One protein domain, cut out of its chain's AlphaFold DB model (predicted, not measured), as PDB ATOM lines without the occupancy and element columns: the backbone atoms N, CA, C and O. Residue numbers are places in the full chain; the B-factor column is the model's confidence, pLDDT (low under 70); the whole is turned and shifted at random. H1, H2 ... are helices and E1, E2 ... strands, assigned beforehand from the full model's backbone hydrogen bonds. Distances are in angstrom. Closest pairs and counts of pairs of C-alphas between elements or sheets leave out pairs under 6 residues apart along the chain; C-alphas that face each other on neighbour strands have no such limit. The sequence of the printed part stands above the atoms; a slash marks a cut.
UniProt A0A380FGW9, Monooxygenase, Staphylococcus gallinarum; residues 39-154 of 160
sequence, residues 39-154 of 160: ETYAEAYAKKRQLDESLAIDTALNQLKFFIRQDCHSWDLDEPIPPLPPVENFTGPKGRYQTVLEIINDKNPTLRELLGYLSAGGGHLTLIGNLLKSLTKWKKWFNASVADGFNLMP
ATOM      1  N   GLU A  39      50.153  27.301  12.972       82.62
ATOM      2  CA  GLU A  39      49.174  26.310  12.522       82.62
ATOM      3  C   GLU A  39      48.127  26.059  13.613       82.62
ATOM      4  O   GLU A  39      46.924  25.948  13.347       82.62
ATOM      5  N   THR A  40      48.573  26.089  14.872       86.44
ATOM      6  CA  THR A  40      47.723  25.996  16.061       86.44
ATOM      7  C   THR A  40      47.786  27.265  16.912       86.44
ATOM      8  O   THR A  40      48.706  28.079  16.823       86.44
ATOM      9  N   TYR A  41      46.792  27.444  17.791       83.81
ATOM     10  CA  TYR A  41      46.842  28.515  18.791       83.81
ATOM     11  C   TYR A  41      48.034  28.346  19.740       83.81
ATOM     12  O   TYR A  41      48.677  29.333  20.075       83.81
ATOM     13  N   ALA A  42      48.336  27.106  20.138       86.81
ATOM     14  CA  ALA A  42      49.448  26.803  21.032       86.81
ATOM     15  C   ALA A  42      50.789  27.239  20.426       86.81
ATOM     16  O   ALA A  42      51.571  27.905  21.095       86.81
ATOM     17  N   GLU A  43      51.012  26.955  19.143       86.88
ATOM     18  CA  GLU A  43      52.218  27.379  18.428       86.88
ATOM     19  C   GLU A  43      52.312  28.910  18.318       86.88
ATOM     20  O   GLU A  43      53.342  29.500  18.642       86.88
ATOM     21  N   ALA A  44      51.221  29.578  17.929       86.75
ATOM     22  CA  ALA A  44      51.174  31.039  17.875       86.75
ATOM     23  C   ALA A  44      51.440  31.680  19.251       86.75
ATOM     24  O   ALA A  44      52.104  32.713  19.351       86.75
ATOM     25  N   TYR A  45      50.925  31.065  20.318       85.06
ATOM     26  CA  TYR A  45      51.140  31.512  21.689       85.06
ATOM     27  C   TYR A  45      52.581  31.282  22.151       85.06
ATOM     28  O   TYR A  45      53.160  32.160  22.785       85.06
ATOM     29  N   ALA A  46      53.180  30.145  21.795       87.69
ATOM     30  CA  ALA A  46      54.583  29.854  22.075       87.69
ATOM     31  C   ALA A  46      55.509  30.867  21.386       87.69
ATOM     32  O   ALA A  46      56.381  31.431  22.041       87.69
ATOM     33  N   LYS A  47      55.248  31.198  20.112       87.19
ATOM     34  CA  LYS A  47      55.956  32.268  19.384       87.19
ATOM     35  C   LYS A  47      55.846  33.617  20.096       87.19
ATOM     36  O   LYS A  47      56.838  34.324  20.240       87.19
ATOM     37  N   LYS A  48      54.648  33.976  20.577       86.62
ATOM     38  CA  LYS A  48      54.469  35.184  21.398       86.62
ATOM     39  C   LYS A  48      55.328  35.123  22.660       86.62
ATOM     40  O   LYS A  48      56.027  36.088  22.939       86.62
ATOM     41  N   ARG A  49      55.270  34.016  23.404       86.12
ATOM     42  CA  ARG A  49      56.004  33.851  24.663       86.12
ATOM     43  C   ARG A  49      57.510  33.988  24.451       86.12
ATOM     44  O   ARG A  49      58.134  34.757  25.162       86.12
ATOM     45  N   GLN A  50      58.057  33.336  23.430       87.44
ATOM     46  CA  GLN A  50      59.476  33.428  23.086       87.44
ATOM     47  C   GLN A  50      59.915  34.878  22.806       87.44
ATOM     48  O   GLN A  50      60.999  35.295  23.202       87.44
ATOM     49  N   LEU A  51      59.064  35.667  22.140       85.31
ATOM     50  CA  LEU A  51      59.323  37.089  21.898       85.31
ATOM     51  C   LEU A  51      59.145  37.953  23.153       85.31
ATOM     52  O   LEU A  51      59.820  38.966  23.294       85.31
ATOM     53  N   ASP A  52      58.237  37.584  24.053       84.62
ATOM     54  CA  ASP A  52      58.070  38.260  25.342       84.62
ATOM     55  C   ASP A  52      59.248  37.968  26.291       84.62
ATOM     56  O   ASP A  52      59.633  38.832  27.074       84.62
ATOM     57  N   GLU A  53      59.856  36.784  26.208       85.31
ATOM     58  CA  GLU A  53      61.030  36.393  27.001       85.31
ATOM     59  C   GLU A  53      62.305  37.151  26.604       85.31
ATOM     60  O   GLU A  53      63.180  37.350  27.442       85.31
ATOM     61  N   SER A  54      62.409  37.625  25.357       85.62
ATOM     62  CA  SER A  54      63.543  38.446  24.903       85.62
ATOM     63  C   SER A  54      63.413  39.930  25.267       85.62
ATOM     64  O   SER A  54      64.288  40.737  24.944       85.62
ATOM     65  N   LEU A  55      62.326  40.309  25.942       85.50
ATOM     66  CA  LEU A  55      62.075  41.680  26.352       85.50
ATOM     67  C   LEU A  55      63.081  42.130  27.419       85.50
ATOM     68  O   LEU A  55      63.236  41.491  28.458       85.50
ATOM     69  N   ALA A  56      63.695  43.298  27.217       90.69
ATOM     70  CA  ALA A  56      64.463  43.964  28.262       90.69
ATOM     71  C   ALA A  56      63.518  44.437  29.385       90.69
ATOM     72  O   ALA A  56      62.917  45.513  29.291       90.69
ATOM     73  N   ILE A  57      63.375  43.618  30.431       91.94
ATOM     74  CA  ILE A  57      62.399  43.807  31.515       91.94
ATOM     75  C   ILE A  57      62.517  45.189  32.159       91.94
ATOM     76  O   ILE A  57      61.511  45.884  32.252       91.94
ATOM     77  N   ASP A  58      63.723  45.649  32.497       93.19
ATOM     78  CA  ASP A  58      63.918  46.970  33.113       93.19
ATOM     79  C   ASP A  58      63.435  48.116  32.215       93.19
ATOM     80  O   ASP A  58      62.848  49.095  32.676       93.19
ATOM     81  N   THR A  59      63.632  47.999  30.900       91.75
ATOM     82  CA  THR A  59      63.143  49.010  29.948       91.75
ATOM     83  C   THR A  59      61.617  49.015  29.905       91.75
ATOM     84  O   THR A  59      60.991  50.077  29.922       91.75
ATOM     85  N   ALA A  60      61.007  47.831  29.896       91.94
ATOM     86  CA  ALA A  60      59.559  47.688  29.876       91.94
ATOM     87  C   ALA A  60      58.906  48.146  31.192       91.94
ATOM     88  O   ALA A  60      57.876  48.821  31.157       91.94
ATOM     89  N   LEU A  61      59.521  47.861  32.343       94.94
ATOM     90  CA  LEU A  61      59.086  48.354  33.652       94.94
ATOM     91  C   LEU A  61      59.176  49.878  33.729       94.94
ATOM     92  O   LEU A  61      58.234  50.522  34.182       94.94
ATOM     93  N   ASN A  62      60.249  50.485  33.215       94.12
ATOM     94  CA  ASN A  62      60.357  51.943  33.136       94.12
ATOM     95  C   ASN A  62      59.273  52.563  32.241       94.12
ATOM     96  O   ASN A  62      58.706  53.606  32.580       94.12
ATOM     97  N   GLN A  63      58.935  51.911  31.126       91.88
ATOM     98  CA  GLN A  63      57.825  52.340  30.276       91.88
ATOM     99  C   GLN A  63      56.476  52.227  31.001       91.88
ATOM    100  O   GLN A  63      55.678  53.167  30.956       91.88
ATOM    101  N   LEU A  64      56.224  51.114  31.696       93.94
ATOM    102  CA  LEU A  64      55.009  50.937  32.487       93.94
ATOM    103  C   LEU A  64      54.918  52.010  33.576       93.94
ATOM    104  O   LEU A  64      53.916  52.722  33.630       93.94
ATOM    105  N   LYS A  65      55.988  52.205  34.356       94.50
ATOM    106  CA  LYS A  65      56.117  53.260  35.372       94.50
ATOM    107  C   LYS A  65      55.778  54.635  34.815       94.50
ATOM    108  O   LYS A  65      55.075  55.402  35.468       94.50
ATOM    109  N   PHE A  66      56.219  54.950  33.601       92.31
ATOM    110  CA  PHE A  66      55.861  56.203  32.940       92.31
ATOM    111  C   PHE A  66      54.354  56.303  32.637       92.31
ATOM    112  O   PHE A  66      53.756  57.359  32.856       92.31
ATOM    113  N   PHE A  67      53.720  55.221  32.174       91.75
ATOM    114  CA  PHE A  67      52.284  55.200  31.873       91.75
ATOM    115  C   PHE A  67      51.399  55.282  33.116       91.75
ATOM    116  O   PHE A  67      50.396  55.994  33.079       91.75
ATOM    117  N   ILE A  68      51.757  54.581  34.196       93.75
ATOM    118  CA  ILE A  68      50.950  54.519  35.428       93.75
ATOM    119  C   ILE A  68      51.393  55.513  36.504       93.75
ATOM    120  O   ILE A  68      50.701  55.674  37.502       93.75
ATOM    121  N   ARG A  69      52.520  56.209  36.300       92.75
ATOM    122  CA  ARG A  69      53.149  57.131  37.266       92.75
ATOM    123  C   ARG A  69      53.377  56.516  38.652       92.75
ATOM    124  O   ARG A  69      53.340  57.213  39.661       92.75
ATOM    125  N   GLN A  70      53.649  55.219  38.685       92.50
ATOM    126  CA  GLN A  70      53.885  54.439  39.892       92.50
ATOM    127  C   GLN A  70      55.059  53.497  39.649       92.50
ATOM    128  O   GLN A  70      55.205  52.959  38.554       92.50
ATOM    129  N   ASP A  71      55.905  53.315  40.661       94.19
ATOM    130  CA  ASP A  71      56.987  52.347  40.565       94.19
ATOM    131  C   ASP A  71      56.454  50.912  40.647       94.19
ATOM    132  O   ASP A  71      55.644  50.590  41.516       94.19
ATOM    133  N   CYS A  72      56.917  50.072  39.727       95.00
ATOM    134  CA  CYS A  72      56.506  48.683  39.574       95.00
ATOM    135  C   CYS A  72      57.695  47.710  39.586       95.00
ATOM    136  O   CYS A  72      57.499  46.525  39.346       95.00
ATOM    137  N   HIS A  73      58.924  48.169  39.864       95.12
ATOM    138  CA  HIS A  73      60.105  47.287  39.865       95.12
ATOM    139  C   HIS A  73      60.086  46.237  40.980       95.12
ATOM    140  O   HIS A  73      60.742  45.211  40.862       95.12
ATOM    141  N   SER A  74      59.341  46.479  42.062       94.88
ATOM    142  CA  SER A  74      59.194  45.530  43.169       94.88
ATOM    143  C   SER A  74      58.024  44.562  42.992       94.88
ATOM    144  O   SER A  74      57.715  43.814  43.918       94.88
ATOM    145  N   TRP A  75      57.299  44.636  41.877       96.12
ATOM    146  CA  TRP A  75      56.179  43.742  41.609       96.12
ATOM    147  C   TRP A  75      56.695  42.415  41.059       96.12
ATOM    148  O   TRP A  75      57.651  42.392  40.284       96.12
ATOM    149  N   ASP A  76      56.043  41.320  41.440       96.12
ATOM    150  CA  ASP A  76      56.370  40.006  40.899       96.12
ATOM    151  C   ASP A  76      55.934  39.928  39.425       96.12
ATOM    152  O   ASP A  76      54.825  40.328  39.058       96.12
ATOM    153  N   LEU A  77      56.837  39.450  38.568       94.38
ATOM    154  CA  LEU A  77      56.610  39.331  37.131       94.38
ATOM    155  C   LEU A  77      55.525  38.303  36.801       94.38
ATOM    156  O   LEU A  77      54.846  38.446  35.781       94.38
ATOM    157  N   ASP A  78      55.373  37.278  37.630       95.25
ATOM    158  CA  ASP A  78      54.505  36.137  37.350       95.25
ATOM    159  C   ASP A  78      53.189  36.180  38.149       95.25
ATOM    160  O   ASP A  78      52.357  35.285  38.021       95.25
ATOM    161  N   GLU A  79      52.940  37.284  38.861       96.19
ATOM    162  CA  GLU A  79      51.689  37.561  39.574       96.19
ATOM    163  C   GLU A  79      50.790  38.572  38.832       96.19
ATOM    164  O   GLU A  79      51.268  39.357  37.996       96.19
ATOM    165  N   PRO A  80      49.473  38.585  39.121       95.56
ATOM    166  CA  PRO A  80      48.550  39.595  38.618       95.56
ATOM    167  C   PRO A  80      48.928  41.021  39.034       95.56
ATOM    168  O   PRO A  80      49.525  41.263  40.083       95.56
ATOM    169  N   ILE A  81      48.501  41.993  38.228       95.62
ATOM    170  CA  ILE A  81      48.739  43.413  38.509       95.62
ATOM    171  C   ILE A  81      47.946  43.860  39.749       95.62
ATOM    172  O   ILE A  81      46.729  43.648  39.789       95.62
ATOM    173  N   PRO A  82      48.579  44.540  40.726       92.88
ATOM    174  CA  PRO A  82      47.861  45.151  41.837       92.88
ATOM    175  C   PRO A  82      46.774  46.128  41.355       92.88
ATOM    176  O   PRO A  82      46.952  46.775  40.319       92.88
ATOM    177  N   PRO A  83      45.665  46.299  42.099       91.00
ATOM    178  CA  PRO A  83      44.612  47.234  41.721       91.00
ATOM    179  C   PRO A  83      45.158  48.648  41.498       91.00
ATOM    180  O   PRO A  83      45.789  49.234  42.379       91.00
ATOM    181  N   LEU A  84      44.887  49.201  40.317       92.62
ATOM    182  CA  LEU A  84      45.269  50.559  39.943       92.62
ATOM    183  C   LEU A  84      44.087  51.524  40.130       92.62
ATOM    184  O   LEU A  84      42.932  51.112  39.982       92.62
ATOM    185  N   PRO A  85      44.331  52.816  40.427       92.56
ATOM    186  CA  PRO A  85      43.253  53.780  40.602       92.56
ATOM    187  C   PRO A  85      42.434  53.969  39.314       92.56
ATOM    188  O   PRO A  85      42.967  53.848  38.206       92.56
ATOM    189  N   PRO A  86      41.143  54.316  39.428       92.06
ATOM    190  CA  PRO A  86      40.309  54.578  38.263       92.06
ATOM    191  C   PRO A  86      40.818  55.812  37.490       92.06
ATOM    192  O   PRO A  86      41.456  56.704  38.058       92.06
ATOM    193  N   VAL A  87      40.564  55.864  36.177       90.88
ATOM    194  CA  VAL A  87      41.120  56.888  35.262       90.88
ATOM    195  C   VAL A  87      40.705  58.317  35.632       90.88
ATOM    196  O   VAL A  87      41.417  59.280  35.339       90.88
ATOM    197  N   GLU A  88      39.571  58.471  36.309       90.69
ATOM    198  CA  GLU A  88      39.041  59.736  36.817       90.69
ATOM    199  C   GLU A  88      39.991  60.370  37.838       90.69
ATOM    200  O   GLU A  88      40.181  61.587  37.815       90.69
ATOM    201  N   ASN A  89      40.648  59.536  38.648       91.38
ATOM    202  CA  ASN A  89      41.573  59.946  39.703       91.38
ATOM    203  C   ASN A  89      43.028  60.054  39.211       91.38
ATOM    204  O   ASN A  89      43.915  60.443  39.971       91.38
ATOM    205  N   PHE A  90      43.298  59.718  37.945       91.81
ATOM    206  CA  PHE A  90      44.637  59.779  37.372       91.81
ATOM    207  C   PHE A  90      44.974  61.189  36.866       91.81
ATOM    208  O   PHE A  90      44.276  61.759  36.024       91.81
ATOM    209  N   THR A  91      46.090  61.740  37.346       87.31
ATOM    210  CA  THR A  91      46.552  63.109  37.042       87.31
ATOM    211  C   THR A  91      47.512  63.189  35.847       87.31
ATOM    212  O   THR A  91      47.995  64.269  35.502       87.31
ATOM    213  N   GLY A  92      47.843  62.054  35.226       86.38
ATOM    214  CA  GLY A  92      48.719  61.983  34.057       86.38
ATOM    215  C   GLY A  92      47.981  61.886  32.718       86.38
ATOM    216  O   GLY A  92      46.770  62.103  32.639       86.38
ATOM    217  N   PRO A  93      48.704  61.538  31.637       85.44
ATOM    218  CA  PRO A  93      48.114  61.320  30.319       85.44
ATOM    219  C   PRO A  93      47.094  60.169  30.335       85.44
ATOM    220  O   PRO A  93      47.455  58.993  30.287       85.44
ATOM    221  N   LYS A  94      45.800  60.510  30.372       86.75
ATOM    222  CA  LYS A  94      44.706  59.534  30.533       86.75
ATOM    223  C   LYS A  94      44.648  58.476  29.432       86.75
ATOM    224  O   LYS A  94      44.285  57.346  29.717       86.75
ATOM    225  N   GLY A  95      45.053  58.807  28.202       84.38
ATOM    226  CA  GLY A  95      44.952  57.894  27.058       84.38
ATOM    227  C   GLY A  95      45.700  56.571  27.261       84.38
ATOM    228  O   GLY A  95      45.089  55.509  27.213       84.38
ATOM    229  N   ARG A  96      47.014  56.622  27.530       85.62
ATOM    230  CA  ARG A  96      47.819  55.401  27.739       85.62
ATOM    231  C   ARG A  96      47.443  54.675  29.025       85.62
ATOM    232  O   ARG A  96      47.382  53.452  29.024       85.62
ATOM    233  N   TYR A  97      47.149  55.423  30.084       91.12
ATOM    234  CA  TYR A  97      46.703  54.848  31.348       91.12
ATOM    235  C   TYR A  97      45.402  54.050  31.191       91.12
ATOM    236  O   TYR A  97      45.302  52.917  31.653       91.12
ATOM    237  N   GLN A  98      44.436  54.596  30.450       90.12
ATOM    238  CA  GLN A  98      43.184  53.912  30.150       90.12
ATOM    239  C   GLN A  98      43.414  52.622  29.363       90.12
ATOM    240  O   GLN A  98      42.822  51.603  29.695       90.12
ATOM    241  N   THR A  99      44.333  52.620  28.392       86.81
ATOM    242  CA  THR A  99      44.694  51.390  27.676       86.81
ATOM    243  C   THR A  99      45.303  50.327  28.594       86.81
ATOM    244  O   THR A  99      45.000  49.146  28.434       86.81
ATOM    245  N   VAL A 100      46.127  50.716  29.573       90.75
ATOM    246  CA  VAL A 100      46.660  49.779  30.580       90.75
ATOM    247  C   VAL A 100      45.519  49.164  31.395       90.75
ATOM    248  O   VAL A 100      45.444  47.941  31.501       90.75
ATOM    249  N   LEU A 101      44.593  49.985  31.903       91.75
ATOM    250  CA  LEU A 101      43.429  49.507  32.659       91.75
ATOM    251  C   LEU A 101      42.532  48.577  31.833       91.75
ATOM    252  O   LEU A 101      42.083  47.551  32.336       91.75
ATOM    253  N   GLU A 102      42.284  48.902  30.564       88.88
ATOM    254  CA  GLU A 102      41.504  48.055  29.653       88.88
ATOM    255  C   GLU A 102      42.155  46.681  29.461       88.88
ATOM    256  O   GLU A 102      41.467  45.666  29.529       88.88
ATOM    257  N   ILE A 103      43.479  46.625  29.269       87.94
ATOM    258  CA  ILE A 103      44.211  45.356  29.144       87.94
ATOM    259  C   ILE A 103      44.092  44.536  30.432       87.94
ATOM    260  O   ILE A 103      43.835  43.333  30.351       87.94
ATOM    261  N   ILE A 104      44.262  45.172  31.597       91.62
ATOM    262  CA  ILE A 104      44.162  44.512  32.904       91.62
ATOM    263  C   ILE A 104      42.759  43.929  33.101       91.62
ATOM    264  O   ILE A 104      42.630  42.737  33.368       91.62
ATOM    265  N   ASN A 105      41.716  44.730  32.881       89.69
ATOM    266  CA  ASN A 105      40.327  44.318  33.089       89.69
ATOM    267  C   ASN A 105      39.871  43.222  32.112       89.69
ATOM    268  O   ASN A 105      39.139  42.316  32.501       89.69
ATOM    269  N   ASP A 106      40.299  43.283  30.849       84.50
ATOM    270  CA  ASP A 106      39.871  42.325  29.824       84.50
ATOM    271  C   ASP A 106      40.557  40.957  29.948       84.50
ATOM    272  O   ASP A 106      40.030  39.958  29.448       84.50
ATOM    273  N   LYS A 107      41.780  40.914  30.490       84.25
ATOM    274  CA  LYS A 107      42.660  39.738  30.388       84.25
ATOM    275  C   LYS A 107      43.144  39.192  31.719       84.25
ATOM    276  O   LYS A 107      43.578  38.046  31.727       84.25
ATOM    277  N   ASN A 108      43.100  39.990  32.783       90.56
ATOM    278  CA  ASN A 108      43.722  39.687  34.068       90.56
ATOM    279  C   ASN A 108      45.158  39.118  33.922       90.56
ATOM    280  O   ASN A 108      45.412  37.996  34.360       90.56
ATOM    281  N   PRO A 109      46.066  39.827  33.219       92.69
ATOM    282  CA  PRO A 109      47.389  39.307  32.882       92.69
ATOM    283  C   PRO A 109      48.329  39.309  34.093       92.69
ATOM    284  O   PRO A 109      48.161  40.119  35.010       92.69
ATOM    285  N   THR A 110      49.383  38.492  34.035       95.25
ATOM    286  CA  THR A 110      50.552  38.701  34.906       95.25
ATOM    287  C   THR A 110      51.314  39.963  34.494       95.25
ATOM    288  O   THR A 110      51.131  40.485  33.383       95.25
ATOM    289  N   LEU A 111      52.212  40.461  35.347       95.12
ATOM    290  CA  LEU A 111      53.065  41.598  34.994       95.12
ATOM    291  C   LEU A 111      53.894  41.342  33.733       95.12
ATOM    292  O   LEU A 111      53.893  42.177  32.827       95.12
ATOM    293  N   ARG A 112      54.506  40.166  33.599       93.44
ATOM    294  CA  ARG A 112      55.255  39.760  32.402       93.44
ATOM    295  C   ARG A 112      54.400  39.842  31.141       93.44
ATOM    296  O   ARG A 112      54.833  40.371  30.117       93.44
ATOM    297  N   GLU A 113      53.165  39.358  31.212       90.38
ATOM    298  CA  GLU A 113      52.242  39.399  30.082       90.38
ATOM    299  C   GLU A 113      51.807  40.827  29.739       90.38
ATOM    300  O   GLU A 113      51.747  41.170  28.553       90.38
ATOM    301  N   LEU A 114      51.539  41.671  30.744       91.81
ATOM    302  CA  LEU A 114      51.222  43.086  30.541       91.81
ATOM    303  C   LEU A 114      52.366  43.809  29.818       91.81
ATOM    304  O   LEU A 114      52.117  44.497  28.824       91.81
ATOM    305  N   LEU A 115      53.609  43.617  30.267       91.94
ATOM    306  CA  LEU A 115      54.795  44.188  29.621       91.94
ATOM    307  C   LEU A 115      54.905  43.734  28.159       91.94
ATOM    308  O   LEU A 115      55.165  44.554  27.273       91.94
ATOM    309  N   GLY A 116      54.619  42.458  27.882       88.75
ATOM    310  CA  GLY A 116      54.543  41.915  26.526       88.75
ATOM    311  C   GLY A 116      53.485  42.605  25.655       88.75
ATOM    312  O   GLY A 116      53.777  43.010  24.528       88.75
ATOM    313  N   TYR A 117      52.268  42.817  26.173       85.44
ATOM    314  CA  TYR A 117      51.203  43.531  25.449       85.44
ATOM    315  C   TYR A 117      51.557  44.994  25.157       85.44
ATOM    316  O   TYR A 117      51.285  45.492  24.059       85.44
ATOM    317  N   LEU A 118      52.172  45.687  26.116       85.69
ATOM    318  CA  LEU A 118      52.587  47.081  25.951       85.69
ATOM    319  C   LEU A 118      53.708  47.213  24.918       85.69
ATOM    320  O   LEU A 118      53.627  48.053  24.020       85.69
ATOM    321  N   SER A 119      54.667  46.297  24.962       81.50
ATOM    322  CA  SER A 119      55.790  46.238  24.022       81.50
ATOM    323  C   SER A 119      55.375  45.794  22.619       81.50
ATOM    324  O   SER A 119      56.041  46.108  21.636       81.50
ATOM    325  N   ALA A 120      54.254  45.081  22.498       72.19
ATOM    326  CA  ALA A 120      53.668  44.710  21.217       72.19
ATOM    327  C   ALA A 120      52.955  45.874  20.512       72.19
ATOM    328  O   ALA A 120      52.526  45.704  19.379       72.19
ATOM    329  N   GLY A 121      52.808  47.045  21.142       65.81
ATOM    330  CA  GLY A 121      52.096  48.188  20.564       65.81
ATOM    331  C   GLY A 121      51.097  48.856  21.509       65.81
ATOM    332  O   GLY A 121      50.536  49.898  21.167       65.81
ATOM    333  N   GLY A 122      50.864  48.273  22.692       61.59
ATOM    334  CA  GLY A 122      50.241  48.918  23.853       61.59
ATOM    335  C   GLY A 122      48.920  49.639  23.601       61.59
ATOM    336  O   GLY A 122      48.692  50.693  24.186       61.59
ATOM    337  N   GLY A 123      48.096  49.108  22.695       58.75
ATOM    338  CA  GLY A 123      46.836  49.704  22.227       58.75
ATOM    339  C   GLY A 123      46.426  49.252  20.822       58.75
ATOM    340  O   GLY A 123      45.292  49.462  20.400       58.75
ATOM    341  N   HIS A 124      47.335  48.601  20.096       69.00
ATOM    342  CA  HIS A 124      47.045  47.988  18.806       69.00
ATOM    343  C   HIS A 124      46.353  46.631  18.943       69.00
ATOM    344  O   HIS A 124      46.530  45.907  19.929       69.00
ATOM    345  N   LEU A 125      45.571  46.268  17.924       67.31
ATOM    346  CA  LEU A 125      44.890  44.983  17.900       67.31
ATOM    347  C   LEU A 125      45.944  43.876  17.847       67.31
ATOM    348  O   LEU A 125      46.694  43.779  16.883       67.31
ATOM    349  N   THR A 126      45.990  43.042  18.882       72.56
ATOM    350  CA  THR A 126      46.870  41.872  18.912       72.56
ATOM    351  C   THR A 126      46.072  40.620  18.600       72.56
ATOM    352  O   THR A 126      45.104  40.290  19.293       72.56
ATOM    353  N   LEU A 127      46.498  39.908  17.565       74.56
ATOM    354  CA  LEU A 127      45.910  38.658  17.135       74.56
ATOM    355  C   LEU A 127      46.905  37.523  17.351       74.56
ATOM    356  O   LEU A 127      48.012  37.552  16.828       74.56
ATOM    357  N   ILE A 128      46.480  36.511  18.102       78.19
ATOM    358  CA  ILE A 128      47.235  35.277  18.323       78.19
ATOM    359  C   ILE A 128      46.398  34.120  17.789       78.19
ATOM    360  O   ILE A 128      45.246  33.949  18.207       78.19
ATOM    361  N   GLY A 129      46.958  33.329  16.880       76.50
ATOM    362  CA  GLY A 129      46.372  32.061  16.460       76.50
ATOM    363  C   GLY A 129      46.452  31.798  14.964       76.50
ATOM    364  O   GLY A 129      47.231  32.401  14.235       76.50
ATOM    365  N   ASN A 130      45.611  30.867  14.518       74.62
ATOM    366  CA  ASN A 130      45.578  30.422  13.133       74.62
ATOM    367  C   ASN A 130      45.063  31.534  12.192       74.62
ATOM    368  O   ASN A 130      44.069  32.218  12.477       74.62
ATOM    369  N   LEU A 131      45.727  31.683  11.044       65.62
ATOM    370  CA  LEU A 131      45.404  32.656  10.000       65.62
ATOM    371  C   LEU A 131      43.926  32.588   9.556       65.62
ATOM    372  O   LEU A 131      43.286  33.625   9.410       65.62
ATOM    373  N   LEU A 132      43.323  31.399   9.466       65.56
ATOM    374  CA  LEU A 132      41.904  31.217   9.116       65.56
ATOM    375  C   LEU A 132      40.946  31.857  10.128       65.56
ATOM    376  O   LEU A 132      40.003  32.550   9.743       65.56
ATOM    377  N   LYS A 133      41.201  31.694  11.433       65.00
ATOM    378  CA  LYS A 133      40.405  32.376  12.474       65.00
ATOM    379  C   LYS A 133      40.595  33.894  12.415       65.00
ATOM    380  O   LYS A 133      39.680  34.646  12.761       65.00
ATOM    381  N   SER A 134      41.762  34.340  11.957       65.19
ATOM    382  CA  SER A 134      42.076  35.754  11.755       65.19
ATOM    383  C   SER A 134      41.243  36.359  10.635       65.19
ATOM    384  O   SER A 134      40.619  37.400  10.835       65.19
ATOM    385  N   LEU A 135      41.138  35.656   9.507       67.94
ATOM    386  CA  LEU A 135      40.353  36.078   8.349       67.94
ATOM    387  C   LEU A 135      38.861  36.239   8.676       67.94
ATOM    388  O   LEU A 135      38.231  37.187   8.209       67.94
ATOM    389  N   THR A 136      38.289  35.385   9.530       68.75
ATOM    390  CA  THR A 136      36.893  35.545   9.983       68.75
ATOM    391  C   THR A 136      36.695  36.836  10.780       68.75
ATOM    392  O   THR A 136      35.716  37.555  10.570       68.75
ATOM    393  N   LYS A 137      37.641  37.181  11.666       67.88
ATOM    394  CA  LYS A 137      37.604  38.460  12.392       67.88
ATOM    395  C   LYS A 137      37.790  39.647  11.449       67.88
ATOM    396  O   LYS A 137      37.071  40.630  11.591       67.88
ATOM    397  N   TRP A 138      38.684  39.543  10.468       69.00
ATOM    398  CA  TRP A 138      38.892  40.584   9.456       69.00
ATOM    399  C   TRP A 138      37.618  40.856   8.656       69.00
ATOM    400  O   TRP A 138      37.217  42.009   8.523       69.00
ATOM    401  N   LYS A 139      36.926  39.799   8.206       69.00
ATOM    402  CA  LYS A 139      35.634  39.921   7.514       69.00
ATOM    403  C   LYS A 139      34.594  40.649   8.366       69.00
ATOM    404  O   LYS A 139      33.906  41.521   7.851       69.00
ATOM    405  N   LYS A 140      34.508  40.355   9.670       71.88
ATOM    406  CA  LYS A 140      33.580  41.051  10.583       71.88
ATOM    407  C   LYS A 140      33.856  42.561  10.641       71.88
ATOM    408  O   LYS A 140      32.916  43.345  10.624       71.88
ATOM    409  N   TRP A 141      35.123  42.969  10.683       69.62
ATOM    410  CA  TRP A 141      35.514  44.383  10.760       69.62
ATOM    411  C   TRP A 141      35.298  45.144   9.462       69.62
ATOM    412  O   TRP A 141      34.790  46.266   9.488       69.62
ATOM    413  N   PHE A 142      35.662  44.515   8.347       68.88
ATOM    414  CA  PHE A 142      35.440  45.065   7.020       68.88
ATOM    415  C   PHE A 142      33.940  45.256   6.761       68.88
ATOM    416  O   PHE A 142      33.501  46.354   6.429       68.88
ATOM    417  N   ASN A 143      33.127  44.228   7.035       69.62
ATOM    418  CA  ASN A 143      31.674  44.291   6.854       69.62
ATOM    419  C   ASN A 143      31.006  45.332   7.764       69.62
ATOM    420  O   ASN A 143      29.995  45.917   7.390       69.62
ATOM    421  N   ALA A 144      31.571  45.585   8.945       67.75
ATOM    422  CA  ALA A 144      31.075  46.602   9.866       67.75
ATOM    423  C   ALA A 144      31.539  48.034   9.514       67.75
ATOM    424  O   ALA A 144      31.214  48.963  10.250       67.75
ATOM    425  N   SER A 145      32.295  48.237   8.422       66.69
ATOM    426  CA  SER A 145      32.876  49.539   8.027       66.69
ATOM    427  C   SER A 145      33.712  50.204   9.132       66.69
ATOM    428  O   SER A 145      33.781  51.428   9.257       66.69
ATOM    429  N   VAL A 146      34.347  49.386   9.972       68.06
ATOM    430  CA  VAL A 146      35.146  49.848  11.120       68.06
ATOM    431  C   VAL A 146      36.571  50.178  10.693       68.06
ATOM    432  O   VAL A 146      37.224  51.015  11.308       68.06
ATOM    433  N   ALA A 147      37.047  49.530   9.634       73.31
ATOM    434  CA  ALA A 147      38.361  49.740   9.053       73.31
ATOM    435  C   ALA A 147      38.318  49.453   7.547       73.31
ATOM    436  O   ALA A 147      37.664  48.500   7.122       73.31
ATOM    437  N   ASP A 148      39.049  50.243   6.760       76.75
ATOM    438  CA  ASP A 148      39.263  50.010   5.324       76.75
ATOM    439  C   ASP A 148      40.429  49.034   5.066       76.75
ATOM    440  O   ASP A 148      40.610  48.541   3.954       76.75
ATOM    441  N   GLY A 149      41.224  48.746   6.097       76.06
ATOM    442  CA  GLY A 149      42.337  47.800   6.086       76.06
ATOM    443  C   GLY A 149      43.100  47.838   7.409       76.06
ATOM    444  O   GLY A 149      42.632  48.440   8.370       76.06
ATOM    445  N   PHE A 150      44.279  47.216   7.473       77.75
ATOM    446  CA  PHE A 150      45.127  47.228   8.670       77.75
ATOM    447  C   PHE A 150      46.579  47.539   8.323       77.75
ATOM    448  O   PHE A 150      47.102  47.044   7.327       77.75
ATOM    449  N   ASN A 151      47.242  48.296   9.195       79.19
ATOM    450  CA  ASN A 151      48.691  48.448   9.157       79.19
ATOM    451  C   ASN A 151      49.319  47.271   9.903       79.19
ATOM    452  O   ASN A 151      49.239  47.199  11.132       79.19
ATOM    453  N   LEU A 152      49.911  46.335   9.158       76.19
ATOM    454  CA  LEU A 152      50.633  45.205   9.737       76.19
ATOM    455  C   LEU A 152      51.899  45.705  10.427       76.19
ATOM    456  O   LEU A 152      52.768  46.306   9.801       76.19
ATOM    457  N   MET A 153      51.996  45.430  11.721       72.56
ATOM    458  CA  MET A 153      53.161  45.739  12.538       72.56
ATOM    459  C   MET A 153      53.770  44.422  13.001       72.56
ATOM    460  O   MET A 153      53.347  43.863  14.020       72.56
ATOM    461  N   PRO A 154      54.715  43.872  12.224       65.06
ATOM    462  CA  PRO A 154      55.387  42.651  12.614       65.06
ATOM    463  C   PRO A 154      56.236  42.916  13.856       65.06
ATOM    464  O   PRO A 154      57.056  43.833  13.885       65.06
TER     465      PRO A 154
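Overview. This is residues 39 to 154 of the 160 residues of the protein "Monooxygenase" of Staphylococcus gallinarum (UniProt A0A380FGW9). Three crossed helices, H2, H3 and H4, make a small head at one end, with the long link of residues 69 to 93 running round its outside. H1 reaches from this head toward the far end, where H5 stands as a separate helix that touches no other; the strand E1 crosses the space between, its end beside the start of H1. The printed part has 116 residues, with five named helices and one named strand in the order H1, H2, H3, H4, E1, H5; the class is mostly helix, and E1 pairs with no named strand. The whole is only just compact, close to loose, with a radius of gyration of the C-alphas of 15.7 A and spans of 41 by 32 by 21 A.

Arrangement. H1, residues 41 to 53, and H4, residues 111 to 119, only just touch, with 3 pairs of C-alphas within 8 A, about perpendicular at 89 degrees. Residue 52 alone of H1 takes part, and the closest C-alphas, of Asp 52 and Gly 116, are 5.2 A apart. The other end of H1 is near E1, residues 125 to 129: the closest C-alphas, of Tyr 41 and Gly 129, are 4.3 A apart. H2, residues 57 to 68, touches H4 about perpendicular at 80 degrees, closest at the C-alphas of Ala 60 and Leu 115, 5.9 A. With residues 67 to 68 alone, H2 touches H3, residues 94 to 107, at a steep tilt of 66 degrees, opposite ways; the closest C-alphas, of Phe 67 and Tyr 97, are 5.6 A apart. H3 and H4 only just touch, with 3 pairs of C-alphas within 8 A, at a steep tilt of 51 degrees, opposite ways; the closest C-alphas, of Ile 103 and Leu 114, are 7.5 A apart. H4 is the hub, the helix that touches most others, touching three. H5, residues 131 to 143, is apart from H1, H2, H3 and H4; its closest C-alpha to E1 is that of Ser 134, 7.2 A from Leu 127. In H1, H2, H3, H4 and H5 every O i to N i+4 pair is within hydrogen-bond range.

Along the chain. H1 begins at C-alpha 41 (46.842, 28.515, 18.791) and is 18.2 A long. H2 is 16.2 A, H3 19.9 A, H4 12.2 A and E1 13.1 A long. H5, 18.3 A long, ends at C-alpha 143 (31.674, 44.291, 6.854).

Size, cuts and confidence. The C-alphas of Ser 74 and Asn 143 are the two farthest apart, 45.6 A. The printed part has no cut. The link from H2 to H3 is long, with 25 residues; the other links are tight. The mean pLDDT of the printed part is 84.1, and it is under 70 at residues 121 to 125, 131 to 139, 141 to 146 and 154.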